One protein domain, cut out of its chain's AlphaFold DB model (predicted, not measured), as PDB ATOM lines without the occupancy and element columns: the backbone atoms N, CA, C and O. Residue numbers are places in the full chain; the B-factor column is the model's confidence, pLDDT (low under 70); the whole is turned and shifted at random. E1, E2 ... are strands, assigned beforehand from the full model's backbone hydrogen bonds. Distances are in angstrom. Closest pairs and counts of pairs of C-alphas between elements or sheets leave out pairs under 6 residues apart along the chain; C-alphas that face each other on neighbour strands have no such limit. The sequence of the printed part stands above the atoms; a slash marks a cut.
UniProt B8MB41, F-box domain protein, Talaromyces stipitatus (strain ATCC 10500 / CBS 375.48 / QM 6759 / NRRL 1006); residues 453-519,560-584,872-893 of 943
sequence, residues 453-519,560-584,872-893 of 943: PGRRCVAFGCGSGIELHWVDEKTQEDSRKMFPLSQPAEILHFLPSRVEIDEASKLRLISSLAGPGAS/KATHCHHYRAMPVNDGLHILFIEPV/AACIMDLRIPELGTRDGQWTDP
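What this domain is: This is residues 453 to 519, 560 to 584 and 872 to 893 of the 943 residues of the protein "F-box domain protein" of Talaromyces stipitatus (strain ATCC 10500 / CBS 375.48 / QM 6759 / NRRL 1006) (UniProt B8MB41). Three small antiparallel sheets stand in a row: E1 E2 E3 at one end, E4 E5 E8 in the middle, and the hairpin E6 E7 at the other end. The first two sheets are only partly face to face, close at E1 and E4 and wider apart toward E3 and E8; the hairpin meets the middle sheet through E6. The printed part has 114 residues, with no named helix and eight named strands, E1 to E8 in order; E1, E2 and E3 form a meander, each strand the antiparallel neighbour of the one before. The class is all strand, though strands hold 46 of the 114 residues, under half. The whole is compact, with a radius of gyration of the C-alphas of 15.4 A and spans of 49 by 34 by 22 A.

Where its parts are: E1, residues 457 to 461, begins at C-alpha (-3.387, 48.001, 32.780) and is 13.7 A long. E2, residues 465 to 471, measures 20.3 A, and E3, residues 478 to 484, 20.1 A. E4, residues 491 to 494, is 10.4 A long. E5, residues 506 to 512, measures 20.0 A and begins at C-alpha (5.025, 40.184, 35.966). E6, residues 567 to 571, is 12.1 A long and E7, residues 577 to 581, 13.6 A. E8, residues 874 to 879, is 15.8 A long and ends at C-alpha (4.368, 38.510, 31.777).

How they stand to each other: E1 and E2 form a hairpin, with N 458 and O 469 at 2.9 A. E2 and E3 form another, with N 483 and O 466 at 2.8 A. The closest C-alphas of E1 and E4 are those of Gly 461 and Leu 492, 6.9 A apart. In the second sheet E5 is the inner strand: N 510 and O 493 are 2.9 A apart in the hairpin of E4 and E5, and N 507 and O 878 are 2.8 A apart between the antiparallel E5 and E8. The closest C-alphas of E5 and E6 are those of Ser 512 and Tyr 567, 5.6 A apart. E6 and E7 form a hairpin, with N 579 and O 570 at 2.8 A. E7 is apart from E4 and E5, and E3 is apart from E8.

The domain as a whole: The two C-alphas farthest apart are those of Ala 561 and Pro 893, 54.4 A. Residues 520 to 559 are not printed, with 31.2 A between C-alphas 519 and 560; residues 585 to 871 are not printed, with 11.8 A between C-alphas 584 and 872. Of the links that are printed whole, E4 to E5 is long, with 11 residues. Residues 880 to 893 hold no named element. The mean pLDDT of the printed part is 78.6, and 26 residues are under 70, among them 499 to 504, 515 to 519 and 560 to 565.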
ATOM      1  N   PRO A 453      -3.066  47.575  40.187       87.88
ATOM      2  CA  PRO A 453      -2.491  48.581  41.075       87.88
ATOM      3  C   PRO A 453      -1.168  49.116  40.523       87.88
ATOM      4  O   PRO A 453      -0.301  48.342  40.106       87.88
ATOM      5  N   GLY A 454      -1.015  50.439  40.505       84.94
ATOM      6  CA  GLY A 454       0.256  51.097  40.204       84.94
ATOM      7  C   GLY A 454       0.764  50.942  38.769       84.94
ATOM      8  O   GLY A 454       1.937  51.228  38.528       84.94
ATOM      9  N   ARG A 455      -0.080  50.519  37.811       87.06
ATOM     10  CA  ARG A 455       0.288  50.363  36.387       87.06
ATOM     11  C   ARG A 455      -0.826  50.810  35.438       87.06
ATOM     12  O   ARG A 455      -1.981  50.951  35.832       87.06
ATOM     13  N   ARG A 456      -0.495  51.005  34.158       90.12
ATOM     14  CA  ARG A 456      -1.469  51.343  33.100       90.12
ATOM     15  C   ARG A 456      -2.071  50.087  32.448       90.12
ATOM     16  O   ARG A 456      -1.920  49.885  31.248       90.12
ATOM     17  N   CYS A 457      -2.717  49.227  33.244       92.25
ATOM     18  CA  CYS A 457      -3.387  48.001  32.780       92.25
ATOM     19  C   CYS A 457      -4.763  47.785  33.453       92.25
ATOM     20  O   CYS A 457      -4.928  48.041  34.646       92.25
ATOM     21  N   VAL A 458      -5.750  47.320  32.677       95.25
ATOM     22  CA  VAL A 458      -7.138  47.044  33.090       95.25
ATOM     23  C   VAL A 458      -7.617  45.714  32.497       95.25
ATOM     24  O   VAL A 458      -7.233  45.343  31.387       95.25
ATOM     25  N   ALA A 459      -8.458  44.997  33.241       96.25
ATOM     26  CA  ALA A 459      -9.057  43.721  32.863       96.25
ATOM     27  C   ALA A 459     -10.583  43.820  32.804       96.25
ATOM     28  O   ALA A 459     -11.196  44.381  33.714       96.25
ATOM     29  N   PHE A 460     -11.188  43.201  31.792       96.56
ATOM     30  CA  PHE A 460     -12.632  43.000  31.671       96.56
ATOM     31  C   PHE A 460     -12.928  41.505  31.520       96.56
ATOM     32  O   PHE A 460     -12.356  40.850  30.652       96.56
ATOM     33  N   GLY A 461     -13.789  40.948  32.370       92.06
ATOM     34  CA  GLY A 461     -14.086  39.511  32.384       92.06
ATOM     35  C   GLY A 461     -15.419  39.175  31.729       92.06
ATOM     36  O   GLY A 461     -16.408  39.858  31.985       92.06
ATOM     37  N   CYS A 462     -15.471  38.108  30.931       88.44
ATOM     38  CA  CYS A 462     -16.694  37.549  30.344       88.44
ATOM     39  C   CYS A 462     -16.890  36.073  30.754       88.44
ATOM     40  O   CYS A 462     -16.207  35.561  31.638       88.44
ATOM     41  N   GLY A 463     -17.858  35.366  30.167       79.56
ATOM     42  CA  GLY A 463     -18.108  33.941  30.417       79.56
ATOM     43  C   GLY A 463     -17.048  32.991  29.854       79.56
ATOM     44  O   GLY A 463     -16.932  31.862  30.326       79.56
ATOM     45  N   SER A 464     -16.300  33.444  28.850       79.88
ATOM     46  CA  SER A 464     -15.357  32.659  28.044       79.88
ATOM     47  C   SER A 464     -13.889  33.051  28.235       79.88
ATOM     48  O   SER A 464     -13.005  32.379  27.700       79.88
ATOM     49  N   GLY A 465     -13.599  34.113  28.991       85.75
ATOM     50  CA  GLY A 465     -12.240  34.620  29.155       85.75
ATOM     51  C   GLY A 465     -12.147  36.005  29.789       85.75
ATOM     52  O   GLY A 465     -13.057  36.469  30.477       85.75
ATOM     53  N   ILE A 466     -11.009  36.654  29.548       93.00
ATOM     54  CA  ILE A 466     -10.688  38.016  29.987       93.00
ATOM     55  C   ILE A 466     -10.113  38.793  28.806       93.00
ATOM     56  O   ILE A 466      -9.235  38.286  28.107       93.00
ATOM     57  N   GLU A 467     -10.550  40.035  28.625       95.31
ATOM     58  CA  GLU A 467      -9.864  41.018  27.791       95.31
ATOM     59  C   GLU A 467      -8.976  41.902  28.672       95.31
ATOM     60  O   GLU A 467      -9.465  42.592  29.569       95.31
ATOM     61  N   LEU A 468      -7.665  41.879  28.430       95.25
ATOM     62  CA  LEU A 468      -6.726  42.833  29.015       95.25
ATOM     63  C   LEU A 468      -6.463  43.971  28.037       95.25
ATOM     64  O   LEU A 468      -6.205  43.719  26.860       95.25
ATOM     65  N   HIS A 469      -6.470  45.199  28.551       94.38
ATOM     66  CA  HIS A 469      -6.021  46.411  27.863       94.38
ATOM     67  C   HIS A 469      -4.896  47.052  28.676       94.38
ATOM     68  O   HIS A 469      -4.992  47.151  29.903       94.38
ATOM     69  N   TRP A 470      -3.824  47.486  28.020       92.38
ATOM     70  CA  TRP A 470      -2.718  48.194  28.662       92.38
ATOM     71  C   TRP A 470      -2.051  49.189  27.715       92.38
ATOM     72  O   TRP A 470      -2.127  49.046  26.498       92.38
ATOM     73  N   VAL A 471      -1.375  50.185  28.290       89.50
ATOM     74  CA  VAL A 471      -0.501  51.087  27.530       89.50
ATOM     75  C   VAL A 471       0.915  50.520  27.554       89.50
ATOM     76  O   VAL A 471       1.464  50.298  28.636       89.50
ATOM     77  N   ASP A 472       1.500  50.290  26.381       85.75
ATOM     78  CA  ASP A 472       2.916  49.934  26.229       85.75
ATOM     79  C   ASP A 472       3.795  51.148  26.584       85.75
ATOM     80  O   ASP A 472       3.574  52.263  26.120       85.75
ATOM     81  N   GLU A 473       4.789  50.954  27.443       83.00
ATOM     82  CA  GLU A 473       5.713  51.997  27.889       83.00
ATOM     83  C   GLU A 473       6.627  52.521  26.768       83.00
ATOM     84  O   GLU A 473       6.973  53.704  26.759       83.00
ATOM     85  N   LYS A 474       6.999  51.671  25.803       84.19
ATOM     86  CA  LYS A 474       7.969  51.996  24.746       84.19
ATOM     87  C   LYS A 474       7.329  52.736  23.579       84.19
ATOM     88  O   LYS A 474       7.926  53.667  23.048       84.19
ATOM     89  N   THR A 475       6.131  52.314  23.178       84.75
ATOM     90  CA  THR A 475       5.378  52.916  22.064       84.75
ATOM     91  C   THR A 475       4.374  53.974  22.525       84.75
ATOM     92  O   THR A 475       4.002  54.838  21.738       84.75
ATOM     93  N   GLN A 476       3.940  53.928  23.794       83.94
ATOM     94  CA  GLN A 476       2.787  54.670  24.331       83.94
ATOM     95  C   GLN A 476       1.457  54.339  23.619       83.94
ATOM     96  O   GLN A 476       0.473  55.066  23.767       83.94
ATOM     97  N   GLU A 477       1.399  53.220  22.888       85.25
ATOM     98  CA  GLU A 477       0.194  52.746  22.206       85.25
ATOM     99  C   GLU A 477      -0.669  51.827  23.086       85.25
ATOM    100  O   GLU A 477      -0.218  51.217  24.060       85.25
ATOM    101  N   ASP A 478      -1.951  51.730  22.720       87.06
ATOM    102  CA  ASP A 478      -2.935  50.885  23.393       87.06
ATOM    103  C   ASP A 478      -2.900  49.451  22.863       87.06
ATOM    104  O   ASP A 478      -3.364  49.153  21.762       87.06
ATOM    105  N   SER A 479      -2.391  48.546  23.693       90.44
ATOM    106  CA  SER A 479      -2.371  47.111  23.436       90.44
ATOM    107  C   SER A 479      -3.563  46.414  24.088       90.44
ATOM    108  O   SER A 479      -3.922  46.700  25.232       90.44
ATOM    109  N   ARG A 480      -4.155  45.441  23.383       91.81
ATOM    110  CA  ARG A 480      -5.222  44.583  23.918       91.81
ATOM    111  C   ARG A 480      -4.998  43.106  23.628       91.81
ATOM    112  O   ARG A 480      -4.429  42.753  22.595       91.81
ATOM    113  N   LYS A 481      -5.475  42.227  24.513       92.81
ATOM    114  CA  LYS A 481      -5.322  40.771  24.367       92.81
ATOM    115  C   LYS A 481      -6.424  39.993  25.083       92.81
ATOM    116  O   LYS A 481      -6.650  40.182  26.275       92.81
ATOM    117  N   MET A 482      -7.058  39.074  24.353       91.44
ATOM    118  CA  MET A 482      -7.979  38.084  24.916       91.44
ATOM    119  C   MET A 482      -7.215  36.893  25.501       91.44
ATOM    120  O   MET A 482      -6.320  36.343  24.859       91.44
ATOM    121  N   PHE A 483      -7.629  36.452  26.685       89.88
ATOM    122  CA  PHE A 483      -7.169  35.236  27.346       89.88
ATOM    123  C   PHE A 483      -8.380  34.317  27.580       89.88
ATOM    124  O   PHE A 483      -9.219  34.639  28.423       89.88
ATOM    125  N   PRO A 484      -8.526  33.206  26.832       84.31
ATOM    126  CA  PRO A 484      -9.660  32.300  26.993       84.31
ATOM    127  C   PRO A 484      -9.548  31.500  28.297       84.31
ATOM    128  O   PRO A 484      -8.469  31.029  28.660       84.31
ATOM    129  N   LEU A 485     -10.678  31.301  28.975       75.75
ATOM    130  CA  LEU A 485     -10.788  30.554  30.227       75.75
ATOM    131  C   LEU A 485     -11.785  29.396  30.110       75.75
ATOM    132  O   LEU A 485     -12.675  29.380  29.266       75.75
ATOM    133  N   SER A 486     -11.647  28.414  31.001       67.19
ATOM    134  CA  SER A 486     -12.596  27.301  31.155       67.19
ATOM    135  C   SER A 486     -13.784  27.625  32.077       67.19
ATOM    136  O   SER A 486     -14.616  26.752  32.324       67.19
ATOM    137  N   GLN A 487     -13.850  28.857  32.591       71.19
ATOM    138  CA  GLN A 487     -14.848  29.365  33.533       71.19
ATOM    139  C   GLN A 487     -15.142  30.851  33.262       71.19
ATOM    140  O   GLN A 487     -14.223  31.580  32.880       71.19
ATOM    141  N   PRO A 488     -16.363  31.320  33.572       77.25
ATOM    142  CA  PRO A 488     -16.688  32.738  33.666       77.25
ATOM    143  C   PRO A 488     -15.811  33.542  34.638       77.25
ATOM    144  O   PRO A 488     -15.628  33.176  35.799       77.25
ATOM    145  N   ALA A 489     -15.352  34.700  34.173       85.00
ATOM    146  CA  ALA A 489     -14.648  35.724  34.936       85.00
ATOM    147  C   ALA A 489     -15.640  36.701  35.599       85.00
ATOM    148  O   ALA A 489     -15.732  37.878  35.243       85.00
ATOM    149  N   GLU A 490     -16.430  36.202  36.551       83.19
ATOM    150  CA  GLU A 490     -17.464  36.989  37.248       83.19
ATOM    151  C   GLU A 490     -16.882  37.917  38.322       83.19
ATOM    152  O   GLU A 490     -17.407  39.003  38.552       83.19
ATOM    153  N   ILE A 491     -15.776  37.510  38.944       87.38
ATOM    154  CA  ILE A 491     -15.006  38.288  39.918       87.38
ATOM    155  C   ILE A 491     -13.550  38.324  39.452       87.38
ATOM    156  O   ILE A 491     -12.939  37.272  39.251       87.38
ATOM    157  N   LEU A 492     -13.001  39.532  39.291       91.81
ATOM    158  CA  LEU A 492     -11.626  39.773  38.850       91.81
ATOM    159  C   LEU A 492     -10.859  40.646  39.842       91.81
ATOM    160  O   LEU A 492     -11.250  41.785  40.110       91.81
ATOM    161  N   HIS A 493      -9.709  40.154  40.299       92.44
ATOM    162  CA  HIS A 493      -8.789  40.909  41.148       92.44
ATOM    163  C   HIS A 493      -7.337  40.693  40.720       92.44
ATOM    164  O   HIS A 493      -6.836  39.567  40.739       92.44
ATOM    165  N   PHE A 494      -6.637  41.776  40.386       92.50
ATOM    166  CA  PHE A 494      -5.175  41.768  40.373       92.50
ATOM    167  C   PHE A 494      -4.647  41.598  41.804       92.50
ATOM    168  O   PHE A 494      -5.192  42.185  42.741       92.50
ATOM    169  N   LEU A 495      -3.584  40.812  41.983       88.00
ATOM    170  CA  LEU A 495      -2.878  40.752  43.266       88.00
ATOM    171  C   LEU A 495      -1.900  41.936  43.373       88.00
ATOM    172  O   LEU A 495      -1.335  42.353  42.357       88.00
ATOM    173  N   PRO A 496      -1.616  42.428  44.592       83.75
ATOM    174  CA  PRO A 496      -0.468  43.291  44.847       83.75
ATOM    175  C   PRO A 496       0.845  42.662  44.358       83.75
ATOM    176  O   PRO A 496       1.078  41.463  44.526       83.75
ATOM    177  N   SER A 497       1.724  43.483  43.781       74.75
ATOM    178  CA  SER A 497       3.044  43.050  43.311       74.75
ATOM    179  C   SER A 497       3.952  42.741  44.502       74.75
ATOM    180  O   SER A 497       4.232  43.623  45.315       74.75
ATOM    181  N   ARG A 498       4.457  41.508  44.608       74.44
ATOM    182  CA  ARG A 498       5.388  41.122  45.680       74.44
ATOM    183  C   ARG A 498       6.790  41.622  45.332       74.44
ATOM    184  O   ARG A 498       7.531  40.915  44.662       74.44
ATOM    185  N   VAL A 499       7.138  42.834  45.769       59.91
ATOM    186  CA  VAL A 499       8.363  43.574  45.372       59.91
ATOM    187  C   VAL A 499       9.667  42.766  45.517       59.91
ATOM    188  O   VAL A 499      10.602  42.969  44.753       59.91
ATOM    189  N   GLU A 500       9.722  41.827  46.462       60.00
ATOM    190  CA  GLU A 500      10.884  40.963  46.735       60.00
ATOM    191  C   GLU A 500      10.934  39.673  45.878       60.00
ATOM    192  O   GLU A 500      11.921  38.946  45.940       60.00
ATOM    193  N   ILE A 501       9.862  39.333  45.144       65.25
ATOM    194  CA  ILE A 501       9.621  37.987  44.572       65.25
ATOM    195  C   ILE A 501       9.146  38.025  43.108       65.25
ATOM    196  O   ILE A 501       9.561  37.192  42.304       65.25
ATOM    197  N   ASP A 502       8.232  38.931  42.751       66.38
ATOM    198  CA  ASP A 502       7.704  39.051  41.388       66.38
ATOM    199  C   ASP A 502       8.508  40.086  40.590       66.38
ATOM    200  O   ASP A 502       8.721  41.209  41.044       66.38
ATOM    201  N   GLU A 503       8.910  39.729  39.367       67.19
ATOM    202  CA  GLU A 503       9.549  40.670  38.444       67.19
ATOM    203  C   GLU A 503       8.671  41.897  38.159       67.19
ATOM    204  O   GLU A 503       7.450  41.787  38.033       67.19
ATOM    205  N   ALA A 504       9.303  43.035  37.859       68.38
ATOM    206  CA  ALA A 504       8.603  44.214  37.351       68.38
ATOM    207  C   ALA A 504       7.766  43.925  36.086       68.38
ATOM    208  O   ALA A 504       6.710  44.519  35.921       68.38
ATOM    209  N   SER A 505       8.147  42.966  35.231       71.06
ATOM    210  CA  SER A 505       7.357  42.580  34.042       71.06
ATOM    211  C   SER A 505       6.147  41.676  34.338       71.06
ATOM    212  O   SER A 505       5.351  41.382  33.442       71.06
ATOM    213  N   LYS A 506       6.008  41.196  35.580       82.19
ATOM    214  CA  LYS A 506       5.025  40.184  35.966       82.19
ATOM    215  C   LYS A 506       3.782  40.808  36.599       82.19
ATOM    216  O   LYS A 506       3.870  41.703  37.438       82.19
ATOM    217  N   LEU A 507       2.627  40.275  36.218       85.38
ATOM    218  CA  LEU A 507       1.312  40.504  36.802       85.38
ATOM    219  C   LEU A 507       0.763  39.187  37.353       85.38
ATOM    220  O   LEU A 507       1.094  38.108  36.856       85.38
ATOM    221  N   ARG A 508      -0.136  39.281  38.333       87.06
ATOM    222  CA  ARG A 508      -0.935  38.147  38.806       87.06
ATOM    223  C   ARG A 508      -2.405  38.559  38.842       87.06
ATOM    224  O   ARG A 508      -2.725  39.609  39.400       87.06
ATOM    225  N   LEU A 509      -3.286  37.752  38.255       89.44
ATOM    226  CA  LEU A 509      -4.720  38.038  38.129       89.44
ATOM    227  C   LEU A 509      -5.549  36.819  38.551       89.44
ATOM    228  O   LEU A 509      -5.382  35.734  38.000       89.44
ATOM    229  N   ILE A 510      -6.447  37.003  39.519       88.31
ATOM    230  CA  ILE A 510      -7.442  36.010  39.942       88.31
ATOM    231  C   ILE A 510      -8.730  36.210  39.145       88.31
ATOM    232  O   ILE A 510      -9.235  37.329  39.054       88.31
ATOM    233  N   SER A 511      -9.284  35.107  38.643       87.69
ATOM    234  CA  SER A 511     -10.596  35.032  37.999       87.69
ATOM    235  C   SER A 511     -11.468  33.977  38.658       87.69
ATOM    236  O   SER A 511     -11.168  32.788  38.570       87.69
ATOM    237  N   SER A 512     -12.543  34.407  39.319       85.00
ATOM    238  CA  SER A 512     -13.386  33.568  40.174       85.00
ATOM    239  C   SER A 512     -14.873  33.672  39.826       85.00
ATOM    240  O   SER A 512     -15.337  34.688  39.309       85.00
ATOM    241  N   LEU A 513     -15.627  32.625  40.163       80.00
ATOM    242  CA  LEU A 513     -17.090  32.609  40.091       80.00
ATOM    243  C   LEU A 513     -17.704  33.396  41.257       80.00
ATOM    244  O   LEU A 513     -17.175  33.382  42.374       80.00
ATOM    245  N   ALA A 514     -18.865  34.012  41.026       72.50
ATOM    246  CA  ALA A 514     -19.617  34.716  42.063       72.50
ATOM    247  C   ALA A 514     -20.311  33.764  43.057       72.50
ATOM    248  O   ALA A 514     -20.579  34.154  44.196       72.50
ATOM    249  N   GLY A 515     -20.575  32.514  42.658       66.50
ATOM    250  CA  GLY A 515     -21.060  31.457  43.546       66.50
ATOM    251  C   GLY A 515     -21.661  30.243  42.832       66.50
ATOM    252  O   GLY A 515     -21.860  30.278  41.615       66.50
ATOM    253  N   PRO A 516     -21.978  29.164  43.575       53.00
ATOM    254  CA  PRO A 516     -22.659  27.973  43.065       53.00
ATOM    255  C   PRO A 516     -24.151  28.255  42.802       53.00
ATOM    256  O   PRO A 516     -25.028  27.712  43.468       53.00
ATOM    257  N   GLY A 517     -24.438  29.144  41.848       46.50
ATOM    258  CA  GLY A 517     -25.797  29.597  41.531       46.50
ATOM    259  C   GLY A 517     -25.891  31.043  41.040       46.50
ATOM    260  O   GLY A 517     -26.855  31.729  41.371       46.50
ATOM    261  N   ALA A 518     -24.904  31.540  40.283       38.00
ATOM    262  CA  ALA A 518     -24.985  32.873  39.684       38.00
ATOM    263  C   ALA A 518     -26.242  33.003  38.797       38.00
ATOM    264  O   ALA A 518     -26.445  32.241  37.843       38.00
ATOM    265  N   SER A 519     -27.096  33.979  39.121       35.03
ATOM    266  CA  SER A 519     -28.374  34.246  38.454       35.03
ATOM    267  C   SER A 519     -28.158  34.801  37.038       35.03
ATOM    268  O   SER A 519     -28.203  36.007  36.803       35.03
ATOM    269  N   LYS A 560      -3.778  15.999  48.989       40.31
ATOM    270  CA  LYS A 560      -5.237  16.039  48.783       40.31
ATOM    271  C   LYS A 560      -6.022  16.658  49.943       40.31
ATOM    272  O   LYS A 560      -7.205  16.929  49.769       40.31
ATOM    273  N   ALA A 561      -5.408  16.866  51.109       40.72
ATOM    274  CA  ALA A 561      -6.092  17.442  52.270       40.72
ATOM    275  C   ALA A 561      -6.175  18.979  52.203       40.72
ATOM    276  O   ALA A 561      -7.194  19.572  52.565       40.72
ATOM    277  N   THR A 562      -5.115  19.631  51.721       42.75
ATOM    278  CA  THR A 562      -5.022  21.099  51.660       42.75
ATOM    279  C   THR A 562      -5.708  21.688  50.428       42.75
ATOM    280  O   THR A 562      -6.257  22.786  50.536       42.75
ATOM    281  N   HIS A 563      -5.722  20.958  49.304       49.25
ATOM    282  CA  HIS A 563      -6.429  21.331  48.076       49.25
ATOM    283  C   HIS A 563      -7.930  21.541  48.287       49.25
ATOM    284  O   HIS A 563      -8.599  20.773  48.979       49.25
ATOM    285  N   CYS A 564      -8.469  22.560  47.622       52.72
ATOM    286  CA  CYS A 564      -9.894  22.866  47.601       52.72
ATOM    287  C   CYS A 564     -10.298  23.532  46.277       52.72
ATOM    288  O   CYS A 564      -9.576  24.374  45.733       52.72
ATOM    289  N   HIS A 565     -11.486  23.178  45.775       62.59
ATOM    290  CA  HIS A 565     -12.204  24.076  44.873       62.59
ATOM    291  C   HIS A 565     -12.667  25.301  45.663       62.59
ATOM    292  O   HIS A 565     -12.845  25.211  46.879       62.59
ATOM    293  N   HIS A 566     -12.835  26.438  44.993       73.88
ATOM    294  CA  HIS A 566     -13.031  27.706  45.682       73.88
ATOM    295  C   HIS A 566     -13.629  28.790  44.772       73.88
ATOM    296  O   HIS A 566     -13.226  28.933  43.617       73.88
ATOM    297  N   TYR A 567     -14.558  29.579  45.313       81.38
ATOM    298  CA  TYR A 567     -15.205  30.704  44.627       81.38
ATOM    299  C   TYR A 567     -15.111  31.991  45.457       81.38
ATOM    300  O   TYR A 567     -14.712  31.945  46.625       81.38
ATOM    301  N   ARG A 568     -15.456  33.141  44.852       85.19
ATOM    302  CA  ARG A 568     -15.272  34.481  45.445       85.19
ATOM    303  C   ARG A 568     -13.838  34.731  45.937       85.19
ATOM    304  O   ARG A 568     -13.629  35.300  47.000       85.19
ATOM    305  N   ALA A 569     -12.846  34.287  45.169       89.12
ATOM    306  CA  ALA A 569     -11.442  34.488  45.512       89.12
ATOM    307  C   ALA A 569     -11.076  35.985  45.527       89.12
ATOM    308  O   ALA A 569     -11.114  36.642  44.488       89.12
ATOM    309  N   MET A 570     -10.694  36.500  46.697       90.44
ATOM    310  CA  MET A 570     -10.270  37.882  46.940       90.44
ATOM    311  C   MET A 570      -8.833  37.881  47.496       90.44
ATOM    312  O   MET A 570      -8.563  37.151  48.454       90.44
ATOM    313  N   PRO A 571      -7.894  38.661  46.934       91.81
ATOM    314  CA  PRO A 571      -6.523  38.715  47.430       91.81
ATOM    315  C   PRO A 571      -6.420  39.472  48.760       91.81
ATOM    316  O   PRO A 571      -7.168  40.412  49.022       91.81
ATOM    317  N   VAL A 572      -5.443  39.088  49.578       92.00
ATOM    318  CA  VAL A 572      -4.965  39.879  50.717       92.00
ATOM    319  C   VAL A 572      -3.900  40.869  50.223       92.00
ATOM    320  O   VAL A 572      -3.184  40.595  49.257       92.00
ATOM    321  N   ASN A 573      -3.758  42.012  50.902       88.88
ATOM    322  CA  ASN A 573      -2.817  43.079  50.529       88.88
ATOM    323  C   ASN A 573      -1.316  42.683  50.569       88.88
ATOM    324  O   ASN A 573      -0.467  43.512  50.256       88.88
ATOM    325  N   ASP A 574      -0.966  41.435  50.906       87.81
ATOM    326  CA  ASP A 574       0.406  40.905  50.862       87.81
ATOM    327  C   ASP A 574       0.785  40.215  49.536       87.81
ATOM    328  O   ASP A 574       1.943  39.838  49.349       87.81
ATOM    329  N   GLY A 575      -0.176  40.010  48.625       85.25
ATOM    330  CA  GLY A 575       0.031  39.313  47.349       85.25
ATOM    331  C   GLY A 575       0.338  37.810  47.466       85.25
ATOM    332  O   GLY A 575       0.633  37.166  46.454       85.25
ATOM    333  N   LEU A 576       0.279  37.232  48.672       82.69
ATOM    334  CA  LEU A 576       0.571  35.822  48.959       82.69
ATOM    335  C   LEU A 576      -0.685  35.044  49.365       82.69
ATOM    336  O   LEU A 576      -0.836  33.888  48.956       82.69
ATOM    337  N   HIS A 577      -1.565  35.663  50.153       88.94
ATOM    338  CA  HIS A 577      -2.766  35.029  50.688       88.94
ATOM    339  C   HIS A 577      -4.040  35.435  49.940       88.94
ATOM    340  O   HIS A 577      -4.154  36.517  49.365       88.94
ATOM    341  N   ILE A 578      -5.017  34.529  49.954       90.94
ATOM    342  CA  ILE A 578      -6.305  34.653  49.271       90.94
ATOM    343  C   ILE A 578      -7.409  34.232  50.249       90.94
ATOM    344  O   ILE A 578      -7.305  33.191  50.907       90.94
ATOM    345  N   LEU A 579      -8.468  35.038  50.325       93.94
ATOM    346  CA  LEU A 579      -9.743  34.693  50.950       93.94
ATOM    347  C   LEU A 579     -10.676  34.071  49.914       93.94
ATOM    348  O   LEU A 579     -10.753  34.554  48.788       93.94
ATOM    349  N   PHE A 580     -11.397  33.018  50.285       90.69
ATOM    350  CA  PHE A 580     -12.317  32.323  49.381       90.69
ATOM    351  C   PHE A 580     -13.342  31.484  50.145       90.69
ATOM    352  O   PHE A 580     -13.128  31.157  51.312       90.69
ATOM    353  N   ILE A 581     -14.423  31.072  49.480       86.69
ATOM    354  CA  ILE A 581     -15.392  30.119  50.041       86.69
ATOM    355  C   ILE A 581     -15.136  28.717  49.476       86.69
ATOM    356  O   ILE A 581     -15.008  28.547  48.260       86.69
ATOM    357  N   GLU A 582     -15.097  27.700  50.342       80.62
ATOM    358  CA  GLU A 582     -15.055  26.289  49.939       80.62
ATOM    359  C   GLU A 582     -16.467  25.779  49.549       80.62
ATOM    360  O   GLU A 582     -17.357  25.760  50.400       80.62
ATOM    361  N   PRO A 583     -16.701  25.272  48.316       73.06
ATOM    362  CA  PRO A 583     -18.012  24.778  47.875       73.06
ATOM    363  C   PRO A 583     -18.579  23.609  48.687       73.06
ATOM    364  O   PRO A 583     -19.788  23.418  48.705       73.06
ATOM    365  N   VAL A 584     -17.717  22.803  49.314       70.81
ATOM    366  CA  VAL A 584     -18.101  21.564  50.015       70.81
ATOM    367  C   VAL A 584     -18.579  21.831  51.446       70.81
ATOM    368  O   VAL A 584     -19.344  21.039  51.988       70.81
ATOM    369  N   ALA A 872     -12.990  25.901  40.731       58.12
ATOM    370  CA  ALA A 872     -11.909  26.627  41.389       58.12
ATOM    371  C   ALA A 872     -11.377  27.785  40.537       58.12
ATOM    372  O   ALA A 872     -11.120  27.568  39.353       58.12
ATOM    373  N   ALA A 873     -11.203  28.968  41.135       65.06
ATOM    374  CA  ALA A 873     -10.759  30.179  40.442       65.06
ATOM    375  C   ALA A 873      -9.413  29.983  39.722       65.06
ATOM    376  O   ALA A 873      -8.557  29.230  40.181       65.06
ATOM    377  N   CYS A 874      -9.209  30.695  38.614       73.94
ATOM    378  CA  CYS A 874      -7.960  30.679  37.858       73.94
ATOM    379  C   CYS A 874      -7.028  31.804  38.327       73.94
ATOM    380  O   CYS A 874      -7.397  32.977  38.246       73.94
ATOM    381  N   ILE A 875      -5.824  31.454  38.783       78.25
ATOM    382  CA  ILE A 875      -4.717  32.382  39.029       78.25
ATOM    383  C   ILE A 875      -3.837  32.409  37.779       78.25
ATOM    384  O   ILE A 875      -3.184  31.425  37.439       78.25
ATOM    385  N   MET A 876      -3.801  33.545  37.092       81.44
ATOM    386  CA  MET A 876      -2.938  33.757  35.932       81.44
ATOM    387  C   MET A 876      -1.721  34.584  36.328       81.44
ATOM    388  O   MET A 876      -1.838  35.782  36.591       81.44
ATOM    389  N   ASP A 877      -0.553  33.949  36.305       84.19
ATOM    390  CA  ASP A 877       0.732  34.638  36.249       84.19
ATOM    391  C   ASP A 877       0.976  35.056  34.789       84.19
ATOM    392  O   ASP A 877       1.105  34.215  33.899       84.19
ATOM    393  N   LEU A 878       1.005  36.364  34.532       85.19
ATOM    394  CA  LEU A 878       1.154  36.949  33.198       85.19
ATOM    395  C   LEU A 878       2.442  37.767  33.136       85.19
ATOM    396  O   LEU A 878       2.756  38.495  34.074       85.19
ATOM    397  N   ARG A 879       3.177  37.686  32.026       85.19
ATOM    398  CA  ARG A 879       4.368  38.510  31.777       85.19
ATOM    399  C   ARG A 879       4.072  39.461  30.623       85.19
ATOM    400  O   ARG A 879       3.709  38.995  29.544       85.19
ATOM    401  N   ILE A 880       4.208  40.761  30.865       84.75
ATOM    402  CA  ILE A 880       4.028  41.832  29.876       84.75
ATOM    403  C   ILE A 880       5.291  42.713  29.940       84.75
ATOM    404  O   ILE A 880       5.332  43.657  30.731       84.75
ATOM    405  N   PRO A 881       6.360  42.382  29.184       78.94
ATOM    406  CA  PRO A 881       7.618  43.145  29.145       78.94
ATOM    407  C   PRO A 881       7.493  44.595  28.647       78.94
ATOM    408  O   PRO A 881       8.470  45.343  28.662       78.94
ATOM    409  N   GLU A 882       6.314  44.963  28.153       83.06
ATOM    410  CA  GLU A 882       5.929  46.282  27.655       83.06
ATOM    411  C   GLU A 882       5.253  47.142  28.741       83.06
ATOM    412  O   GLU A 882       5.033  48.332  28.535       83.06
ATOM    413  N   LEU A 883       4.886  46.560  29.891       81.00
ATOM    414  CA  LEU A 883       4.120  47.245  30.933       81.00
ATOM    415  C   LEU A 883       5.019  47.794  32.047       81.00
ATOM    416  O   LEU A 883       5.311  47.106  33.029       81.00
ATOM    417  N   GLY A 884       5.372  49.068  31.903       72.19
ATOM    418  CA  GLY A 884       6.094  49.846  32.903       72.19
ATOM    419  C   GLY A 884       5.310  50.181  34.176       72.19
ATOM    420  O   GLY A 884       4.163  49.763  34.397       72.19
ATOM    421  N   THR A 885       5.946  50.995  35.015       75.25
ATOM    422  CA  THR A 885       5.313  51.680  36.149       75.25
ATOM    423  C   THR A 885       4.276  52.706  35.672       75.25
ATOM    424  O   THR A 885       4.171  53.035  34.488       75.25
ATOM    425  N   ARG A 886       3.420  53.201  36.578       72.38
ATOM    426  CA  ARG A 886       2.378  54.196  36.252       72.38
ATOM    427  C   ARG A 886       2.935  55.623  36.154       72.38
ATOM    428  O   ARG A 886       2.442  56.549  36.794       72.38
ATOM    429  N   ASP A 887       3.927  55.794  35.293       61.06
ATOM    430  CA  ASP A 887       4.515  57.082  34.954       61.06
ATOM    431  C   ASP A 887       3.762  57.698  33.768       61.06
ATOM    432  O   ASP A 887       3.862  57.258  32.625       61.06
ATOM    433  N   GLY A 888       2.924  58.696  34.066       64.81
ATOM    434  CA  GLY A 888       2.107  59.404  33.078       64.81
ATOM    435  C   GLY A 888       0.681  59.702  33.550       64.81
ATOM    436  O   GLY A 888       0.388  59.784  34.745       64.81
ATOM    437  N   GLN A 889      -0.213  59.897  32.584       68.94
ATOM    438  CA  GLN A 889      -1.666  59.837  32.771       68.94
ATOM    439  C   GLN A 889      -2.190  58.585  32.050       68.94
ATOM    440  O   GLN A 889      -1.538  58.059  31.143       68.94
ATOM    441  N   TRP A 890      -3.363  58.092  32.441       74.81
ATOM    442  CA  TRP A 890      -4.128  57.139  31.629       74.81
ATOM    443  C   TRP A 890      -4.795  57.819  30.428       74.81
ATOM    444  O   TRP A 890      -5.153  57.157  29.453       74.81
ATOM    445  N   THR A 891      -4.987  59.135  30.519       66.00
ATOM    446  CA  THR A 891      -5.710  59.963  29.555       66.00
ATOM    447  C   THR A 891      -4.914  61.221  29.225       66.00
ATOM    448  O   THR A 891      -4.721  62.065  30.101       66.00
ATOM    449  N   ASP A 892      -4.496  61.392  27.973       57.50
ATOM    450  CA  ASP A 892      -3.826  62.625  27.557       57.50
ATOM    451  C   ASP A 892      -4.807  63.807  27.518       57.50
ATOM    452  O   ASP A 892      -5.851  63.706  26.864       57.50
ATOM    453  N   PRO A 893      -4.479  64.962  28.128       48.25
ATOM    454  CA  PRO A 893      -5.349  66.137  28.083       48.25
ATOM    455  C   PRO A 893      -5.505  66.698  26.658       48.25
ATOM    456  O   PRO A 893      -6.545  67.268  26.333       48.25
TER     457      PRO A 893